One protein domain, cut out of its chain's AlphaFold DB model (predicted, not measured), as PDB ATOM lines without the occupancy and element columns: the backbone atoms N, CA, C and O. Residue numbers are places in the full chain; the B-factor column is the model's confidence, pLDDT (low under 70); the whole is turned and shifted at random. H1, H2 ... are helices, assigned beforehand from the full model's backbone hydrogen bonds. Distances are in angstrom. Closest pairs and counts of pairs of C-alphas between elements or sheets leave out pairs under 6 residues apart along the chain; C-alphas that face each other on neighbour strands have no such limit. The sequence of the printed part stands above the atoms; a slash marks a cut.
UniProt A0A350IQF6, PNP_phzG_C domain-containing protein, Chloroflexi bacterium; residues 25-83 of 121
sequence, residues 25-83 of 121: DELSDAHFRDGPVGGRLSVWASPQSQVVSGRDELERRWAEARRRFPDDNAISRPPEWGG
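Overview. This is residues 25 to 83 of the 121 residues of the protein "PNP_phzG_C domain-containing protein" of Chloroflexi bacterium (UniProt A0A350IQF6). Three short helices make a small body with H2 in the middle: H3 packs on H2 almost at right angles, and H1 lies near H2 on the side away from H3. After H3, a long stretch without a named element, residues 69 to 83, folds back toward H1, while residues 48 to 56 stick out at the far end. You are reading 59 residues with three named helices, H1, H2 and H3 in that order, and no named strand; the class is all helix. The whole is compact, with a radius of gyration of the C-alphas of 11.8 A, and spans 35 by 25 by 16 A.

Along the chain. Find C-alpha 25 at (100.256, 165.379, 76.047); from there H1 runs through residues 25 to 34, 14.2 A long. After a tight link of 2 residues, H2 begins at C-alpha 37, at (103.036, 174.410, 92.780), and covers residues 37 to 45 in 12.3 A. A short link of 9 residues leads to H3, residues 55 to 68, 20.1 A long, which ends at C-alpha 68, at (91.439, 179.876, 90.286).

Arrangement. Look first at H1 and H2, which are close but not clearly touching; their closest C-alphas, of Phe 32 and Arg 40, are 6.9 A apart. They run opposite ways at a steep tilt of 53 degrees. Then look at Ala 45 and Trp 62, whose C-alphas, the closest of H2 and H3, are 4.8 A apart: these helices touch. Their lines are only just about perpendicular, at 70.3 degrees. H1 and H3 are apart. In H1 and H3 every O i to N i+4 pair is within hydrogen-bond range; in H2 it is 4 of 5.

Size, cuts and confidence. The two C-alphas farthest apart, of Glu 26 and Ser 53, are 34.8 A apart, while those of Asp 25 and Gly 83, first and last printed, are 8.7 A apart. Residues 48 to 56, of which 55 and 56 belong to H3, stand free. The printed part has no cut, and neither link between helices is long. The mean pLDDT of the printed part is 95.8, and no printed residue is under 70.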
ATOM      1  N   ASP A  25     100.968 164.746  74.942       95.31
ATOM      2  CA  ASP A  25     100.256 165.379  76.047       95.31
ATOM      3  C   ASP A  25     100.501 164.620  77.357       95.31
ATOM      4  O   ASP A  25     100.780 165.258  78.365       95.31
ATOM      5  N   GLU A  26     100.579 163.285  77.340       95.56
ATOM      6  CA  GLU A  26     100.799 162.472  78.544       95.56
ATOM      7  C   GLU A  26     102.151 162.768  79.209       95.56
ATOM      8  O   GLU A  26     102.245 162.902  80.431       95.56
ATOM      9  N   LEU A  27     103.210 162.899  78.401       95.56
ATOM     10  CA  LEU A  27     104.546 163.249  78.893       95.56
ATOM     11  C   LEU A  27     104.590 164.691  79.399       95.56
ATOM     12  O   LEU A  27     105.225 164.966  80.417       95.56
ATOM     13  N   SER A  28     103.911 165.606  78.704       96.75
ATOM     14  CA  SER A  28     103.824 167.008  79.118       96.75
ATOM     15  C   SER A  28     103.040 167.154  80.425       96.75
ATOM     16  O   SER A  28     103.449 167.923  81.291       96.75
ATOM     17  N   ASP A  29     101.966 166.388  80.606       95.81
ATOM     18  CA  ASP A  29     101.127 166.387  81.805       95.81
ATOM     19  C   ASP A  29     101.840 165.767  83.007       95.81
ATOM     20  O   ASP A  29     101.711 166.261  84.128       95.81
ATOM     21  N   ALA A  30     102.592 164.682  82.796       95.19
ATOM     22  CA  ALA A  30     103.443 164.098  83.828       95.19
ATOM     23  C   ALA A  30     104.518 165.099  84.271       95.19
ATOM     24  O   ALA A  30     104.587 165.446  85.448       95.19
ATOM     25  N   HIS A  31     105.269 165.657  83.317       94.56
ATOM     26  CA  HIS A  31     106.317 166.629  83.620       94.56
ATOM     27  C   HIS A  31     105.775 167.892  84.306       94.56
ATOM     28  O   HIS A  31     106.390 168.404  85.239       94.56
ATOM     29  N   PHE A  32     104.610 168.386  83.872       96.38
ATOM     30  CA  PHE A  32     103.965 169.536  84.494       96.38
ATOM     31  C   PHE A  32     103.607 169.253  85.955       96.38
ATOM     32  O   PHE A  32     103.927 170.068  86.819       96.38
ATOM     33  N   ARG A  33     102.976 168.102  86.239       95.00
ATOM     34  CA  ARG A  33     102.550 167.713  87.596       95.00
ATOM     35  C   ARG A  33     103.711 167.576  88.576       95.00
ATOM     36  O   ARG A  33     103.550 167.985  89.723       95.00
ATOM     37  N   ASP A  34     104.856 167.076  88.121       94.19
ATOM     38  CA  ASP A  34     106.062 166.925  88.949       94.19
ATOM     39  C   ASP A  34     106.682 168.280  89.350       94.19
ATOM     40  O   ASP A  34     107.502 168.361  90.268       94.19
ATOM     41  N   GLY A  35     106.294 169.364  88.671       93.88
ATOM     42  CA  GLY A  35     106.762 170.713  88.959       93.88
ATOM     43  C   GLY A  35     106.215 171.293  90.275       93.88
ATOM     44  O   GLY A  35     105.085 170.999  90.690       93.88
ATOM     45  N   PRO A  36     106.970 172.204  90.924       96.06
ATOM     46  CA  PRO A  36     106.516 172.874  92.137       96.06
ATOM     47  C   PRO A  36     105.237 173.677  91.872       96.06
ATOM     48  O   PRO A  36     105.088 174.306  90.822       96.06
ATOM     49  N   VAL A  37     104.339 173.719  92.860       97.19
ATOM     50  CA  VAL A  37     103.036 174.410  92.780       97.19
ATOM     51  C   VAL A  37     103.177 175.851  92.287       97.19
ATOM     52  O   VAL A  37     102.483 176.259  91.359       97.19
ATOM     53  N   GLY A  38     104.122 176.618  92.842       96.62
ATOM     54  CA  GLY A  38     104.363 178.000  92.412       96.62
ATOM     55  C   GLY A  38     104.798 178.117  90.947       96.62
ATOM     56  O   GLY A  38     104.415 179.071  90.266       96.62
ATOM     57  N   GLY A  39     105.538 177.126  90.440       96.44
ATOM     58  CA  GLY A  39     105.936 177.039  89.036       96.44
ATOM     59  C   GLY A  39     104.742 176.746  88.132       96.44
ATOM     60  O   GLY A  39     104.518 177.468  87.162       96.44
ATOM     61  N   ARG A  40     103.911 175.764  88.505       97.38
ATOM     62  CA  ARG A  40     102.664 175.444  87.793       97.38
ATOM     63  C   ARG A  40     101.692 176.630  87.744       97.38
ATOM     64  O   ARG A  40     101.114 176.903  86.697       97.38
ATOM     65  N   LEU A  41     101.556 177.387  88.836       97.56
ATOM     66  CA  LEU A  41     100.748 178.616  88.863       97.56
ATOM     67  C   LEU A  41     101.326 179.717  87.969       97.56
ATOM     68  O   LEU A  41     100.581 180.421  87.293       97.56
ATOM     69  N   SER A  42     102.653 179.845  87.918       96.69
ATOM     70  CA  SER A  42     103.321 180.839  87.068       96.69
ATOM     71  C   SER A  42     103.113 180.570  85.578       96.69
ATOM     72  O   SER A  42     103.016 181.520  84.805       96.69
ATOM     73  N   VAL A  43     102.988 179.298  85.180       96.31
ATOM     74  CA  VAL A  43     102.621 178.914  83.808       96.31
ATOM     75  C   VAL A  43     101.238 179.455  83.427       96.31
ATOM     76  O   VAL A  43     101.079 179.960  82.324       96.31
ATOM     77  N   TRP A  44     100.261 179.424  84.338       95.94
ATOM     78  CA  TRP A  44      98.940 180.026  84.107       95.94
ATOM     79  C   TRP A  44      98.945 181.556  84.168       95.94
ATOM     80  O   TRP A  44      98.144 182.206  83.503       95.94
ATOM     81  N   ALA A  45      99.810 182.135  84.999       95.62
ATOM     82  CA  ALA A  45      99.836 183.572  85.251       95.62
ATOM     83  C   ALA A  45     100.553 184.376  84.155       95.62
ATOM     84  O   ALA A  45     100.207 185.533  83.911       95.62
ATOM     85  N   SER A  46     101.583 183.800  83.535       93.62
ATOM     86  CA  SER A  46     102.520 184.537  82.686       93.62
ATOM     87  C   SER A  46     102.178 184.416  81.195       93.62
ATOM     88  O   SER A  46     102.280 183.321  80.640       93.62
ATOM     89  N   PRO A  47     101.849 185.523  80.499       91.69
ATOM     90  CA  PRO A  47     101.767 185.537  79.042       91.69
ATOM     91  C   PRO A  47     103.190 185.548  78.462       91.69
ATOM     92  O   PRO A  47     103.746 186.605  78.156       91.69
ATOM     93  N   GLN A  48     103.820 184.375  78.379       94.88
ATOM     94  CA  GLN A  48     105.239 184.247  78.044       94.88
ATOM     95  C   GLN A  48     105.623 185.073  76.801       94.88
ATOM     96  O   GLN A  48     104.984 184.987  75.753       94.88
ATOM     97  N   SER A  49     106.696 185.860  76.936       95.06
ATOM     98  CA  SER A  49     107.279 186.705  75.880       95.06
ATOM     99  C   SER A  49     106.416 187.882  75.402       95.06
ATOM    100  O   SER A  49     106.784 188.541  74.431       95.06
ATOM    101  N   GLN A  50     105.304 188.187  76.076       96.56
ATOM    102  CA  GLN A  50     104.519 189.395  75.814       96.56
ATOM    103  C   GLN A  50     104.954 190.557  76.715       96.56
ATOM    104  O   GLN A  50     105.419 190.358  77.838       96.56
ATOM    105  N   VAL A  51     104.786 191.786  76.219       97.38
ATOM    106  CA  VAL A  51     105.009 193.004  77.009       97.38
ATOM    107  C   VAL A  51     103.919 193.114  78.077       97.38
ATOM    108  O   VAL A  51     102.735 192.979  77.776       97.38
ATOM    109  N   VAL A  52     104.326 193.388  79.314       97.25
ATOM    110  CA  VAL A  52     103.437 193.666  80.450       97.25
ATOM    111  C   VAL A  52     103.753 195.043  81.028       97.25
ATOM    112  O   VAL A  52     104.848 195.568  80.836       97.25
ATOM    113  N   SER A  53     102.798 195.627  81.742       96.38
ATOM    114  CA  SER A  53     102.915 196.977  82.312       96.38
ATOM    115  C   SER A  53     103.927 197.082  83.457       96.38
ATOM    116  O   SER A  53     104.428 198.169  83.737       96.38
ATOM    117  N   GLY A  54     104.255 195.966  84.112       96.69
ATOM    118  CA  GLY A  54     105.234 195.934  85.192       96.69
ATOM    119  C   GLY A  54     105.104 194.707  86.088       96.69
ATOM    120  O   GLY A  54     104.375 193.759  85.790       96.69
ATOM    121  N   ARG A  55     105.831 194.736  87.209       96.88
ATOM    122  CA  ARG A  55     105.881 193.643  88.187       96.88
ATOM    123  C   ARG A  55     104.521 193.372  88.837       96.88
ATOM    124  O   ARG A  55     104.119 192.213  88.906       96.88
ATOM    125  N   ASP A  56     103.805 194.420  89.234       97.94
ATOM    126  CA  ASP A  56     102.514 194.317  89.926       97.94
ATOM    127  C   ASP A  56     101.462 193.576  89.091       97.94
ATOM    128  O   ASP A  56     100.635 192.829  89.617       97.94
ATOM    129  N   GLU A  57     101.513 193.720  87.762       97.62
ATOM    130  CA  GLU A  57     100.627 192.983  86.865       97.62
ATOM    131  C   GLU A  57     100.866 191.469  86.949       97.62
ATOM    132  O   GLU A  57      99.900 190.703  87.011       97.62
ATOM    133  N   LEU A  58     102.130 191.035  86.978       97.12
ATOM    134  CA  LEU A  58     102.493 189.621  87.088       97.12
ATOM    135  C   LEU A  58     102.062 189.043  88.440       97.12
ATOM    136  O   LEU A  58     101.524 187.939  88.490       97.12
ATOM    137  N   GLU A  59     102.243 189.795  89.526       97.56
ATOM    138  CA  GLU A  59     101.836 189.373  90.872       97.56
ATOM    139  C   GLU A  59     100.317 189.253  90.993       97.56
ATOM    140  O   GLU A  59      99.807 188.265  91.528       97.56
ATOM    141  N   ARG A  60      99.572 190.199  90.408       98.06
ATOM    142  CA  ARG A  60      98.109 190.130  90.335       98.06
ATOM    143  C   ARG A  60      97.635 188.905  89.553       98.06
ATOM    144  O   ARG A  60      96.753 188.196  90.042       98.06
ATOM    145  N   ARG A  61      98.213 188.640  88.372       97.69
ATOM    146  CA  ARG A  61      97.889 187.460  87.545       97.69
ATOM    147  C   ARG A  61      98.231 186.156  88.269       97.69
ATOM    148  O   ARG A  61      97.465 185.198  88.212       97.69
ATOM    149  N   TRP A  62      99.340 186.121  89.008       97.62
ATOM    150  CA  TRP A  62      99.709 184.961  89.820       97.62
ATOM    151  C   TRP A  62      98.712 184.723  90.956       97.62
ATOM    152  O   TRP A  62      98.238 183.602  91.141       97.62
ATOM    153  N   ALA A  63      98.325 185.778  91.677       97.81
ATOM    154  CA  ALA A  63      97.316 185.682  92.728       97.81
ATOM    155  C   ALA A  63      95.946 185.255  92.172       97.81
ATOM    156  O   ALA A  63      95.216 184.512  92.827       97.81
ATOM    157  N   GLU A  64      95.592 185.690  90.961       97.69
ATOM    158  CA  GLU A  64      94.404 185.220  90.246       97.69
ATOM    159  C   GLU A  64      94.487 183.728  89.917       97.69
ATOM    160  O   GLU A  64      93.549 182.995  90.228       97.69
ATOM    161  N   ALA A  65      95.618 183.251  89.390       96.81
ATOM    162  CA  ALA A  65      95.839 181.827  89.159       96.81
ATOM    163  C   ALA A  65      95.722 181.019  90.464       96.81
ATOM    164  O   ALA A  65      95.069 179.975  90.485       96.81
ATOM    165  N   ARG A  66      96.269 181.521  91.581       97.31
ATOM    166  CA  ARG A  66      96.128 180.878  92.899       97.31
ATOM    167  C   ARG A  66      94.675 180.819  93.372       97.31
ATOM    168  O   ARG A  66      94.274 179.821  93.956       97.31
ATOM    169  N   ARG A  67      93.877 181.863  93.123       97.38
ATOM    170  CA  ARG A  67      92.435 181.854  93.435       97.38
ATOM    171  C   ARG A  67      91.657 180.899  92.533       97.38
ATOM    172  O   ARG A  67      90.726 180.256  93.003       97.38
ATOM    173  N   ARG A  68      92.038 180.801  91.257       95.94
ATOM    174  CA  ARG A  68      91.439 179.876  90.286       95.94
ATOM    175  C   ARG A  68      91.676 178.413  90.664       95.94
ATOM    176  O   ARG A  68      90.792 177.591  90.444       95.94
ATOM    177  N   PHE A  69      92.839 178.101  91.231       96.25
ATOM    178  CA  PHE A  69      93.211 176.752  91.654       96.25
ATOM    179  C   PHE A  69      93.486 176.704  93.166       96.25
ATOM    180  O   PHE A  69      94.645 176.775  93.584       96.25
ATOM    181  N   PRO A  70      92.433 176.598  93.999       93.12
ATOM    182  CA  PRO A  70      92.588 176.543  95.452       93.12
ATOM    183  C   PRO A  70      93.204 175.220  95.938       93.12
ATOM    184  O   PRO A  70      93.839 175.205  96.989       93.12
ATOM    185  N   ASP A  71      93.030 174.134  95.177       95.94
ATOM    186  CA  ASP A  71      93.668 172.835  95.409       95.94
ATOM    187  C   ASP A  71      94.891 172.671  94.497       95.94
ATOM    188  O   ASP A  71      94.793 172.743  93.267       95.94
ATOM    189  N   ASP A  72      96.042 172.401  95.107       94.69
ATOM    190  CA  ASP A  72      97.326 172.197  94.436       94.69
ATOM    191  C   ASP A  72      97.308 170.996  93.472       94.69
ATOM    192  O   ASP A  72      98.071 170.960  92.497       94.69
ATOM    193  N   ASN A  73      96.429 170.018  93.708       93.31
ATOM    194  CA  ASN A  73      96.263 168.849  92.841       93.31
ATOM    195  C   ASN A  73      95.390 169.135  91.613       93.31
ATOM    196  O   ASN A  73      95.494 168.427  90.613       93.31
ATOM    197  N   ALA A  74      94.571 170.189  91.655       93.56
ATOM    198  CA  ALA A  74      93.677 170.572  90.565       93.56
ATOM    199  C   ALA A  74      94.354 171.456  89.501       93.56
ATOM    200  O   ALA A  74      93.758 171.730  88.458       93.56
ATOM    201  N   ILE A  75      95.591 171.913  89.740       96.25
ATOM    202  CA  ILE A  75      96.348 172.717  88.773       96.25
ATOM    203  C   ILE A  75      96.800 171.812  87.622       96.25
ATOM    204  O   ILE A  75      97.838 171.146  87.708       96.25
ATOM    205  N   SER A  76      96.021 171.812  86.545       95.06
ATOM    206  CA  SER A  76      96.339 171.139  85.287       95.06
ATOM    207  C   SER A  76      97.176 172.026  84.366       95.06
ATOM    208  O   SER A  76      97.287 173.235  84.564       95.06
ATOM    209  N   ARG A  77      97.801 171.418  83.361       95.38
ATOM    210  CA  ARG A  77      98.588 172.113  82.338       95.38
ATOM    211  C   ARG A  77      97.658 172.884  81.376       95.38
ATOM    212  O   ARG A  77      96.643 172.321  80.965       95.38
ATOM    213  N   PRO A  78      97.994 174.117  80.954       94.50
ATOM    214  CA  PRO A  78      97.321 174.762  79.823       94.50
ATOM    215  C   PRO A  78      97.576 174.016  78.497       94.50
ATOM    216  O   PRO A  78      98.703 173.565  78.273       94.50
ATOM    217  N   PRO A  79      96.600 173.917  77.576       91.19
ATOM    218  CA  PRO A  79      96.755 173.186  76.310       91.19
ATOM    219  C   PRO A  79      97.975 173.597  75.471       91.19
ATOM    220  O   PRO A  79      98.623 172.750  74.844       91.19
ATOM    221  N   GLU A  80      98.307 174.888  75.481       89.69
ATOM    222  CA  GLU A  80      99.407 175.499  74.739       89.69
ATOM    223  C   GLU A  80     100.790 175.226  75.346       89.69
ATOM    224  O   GLU A  80     101.785 175.211  74.620       89.69
ATOM    225  N   TRP A  81     100.874 174.958  76.652       95.06
ATOM    226  CA  TRP A  81     102.144 174.675  77.321       95.06
ATOM    227  C   TRP A  81     102.579 173.247  77.031       95.06
ATOM    228  O   TRP A  81     101.757 172.352  77.058       95.06
ATOM    229  N   GLY A  82     103.853 172.961  76.812       95.12
ATOM    230  CA  GLY A  82     104.290 171.576  76.659       95.12
ATOM    231  C   GLY A  82     105.783 171.466  76.460       95.12
ATOM    232  O   GLY A  82     106.487 172.467  76.321       95.12
ATOM    233  N   GLY A  83     106.268 170.230  76.456       94.94
ATOM    234  CA  GLY A  83     107.672 169.968  76.190       94.94
ATOM    235  C   GLY A  83     107.964 169.823  74.701       94.94
ATOM    236  O   GLY A  83     107.103 169.460  73.897       94.94
TER     237      GLY A  83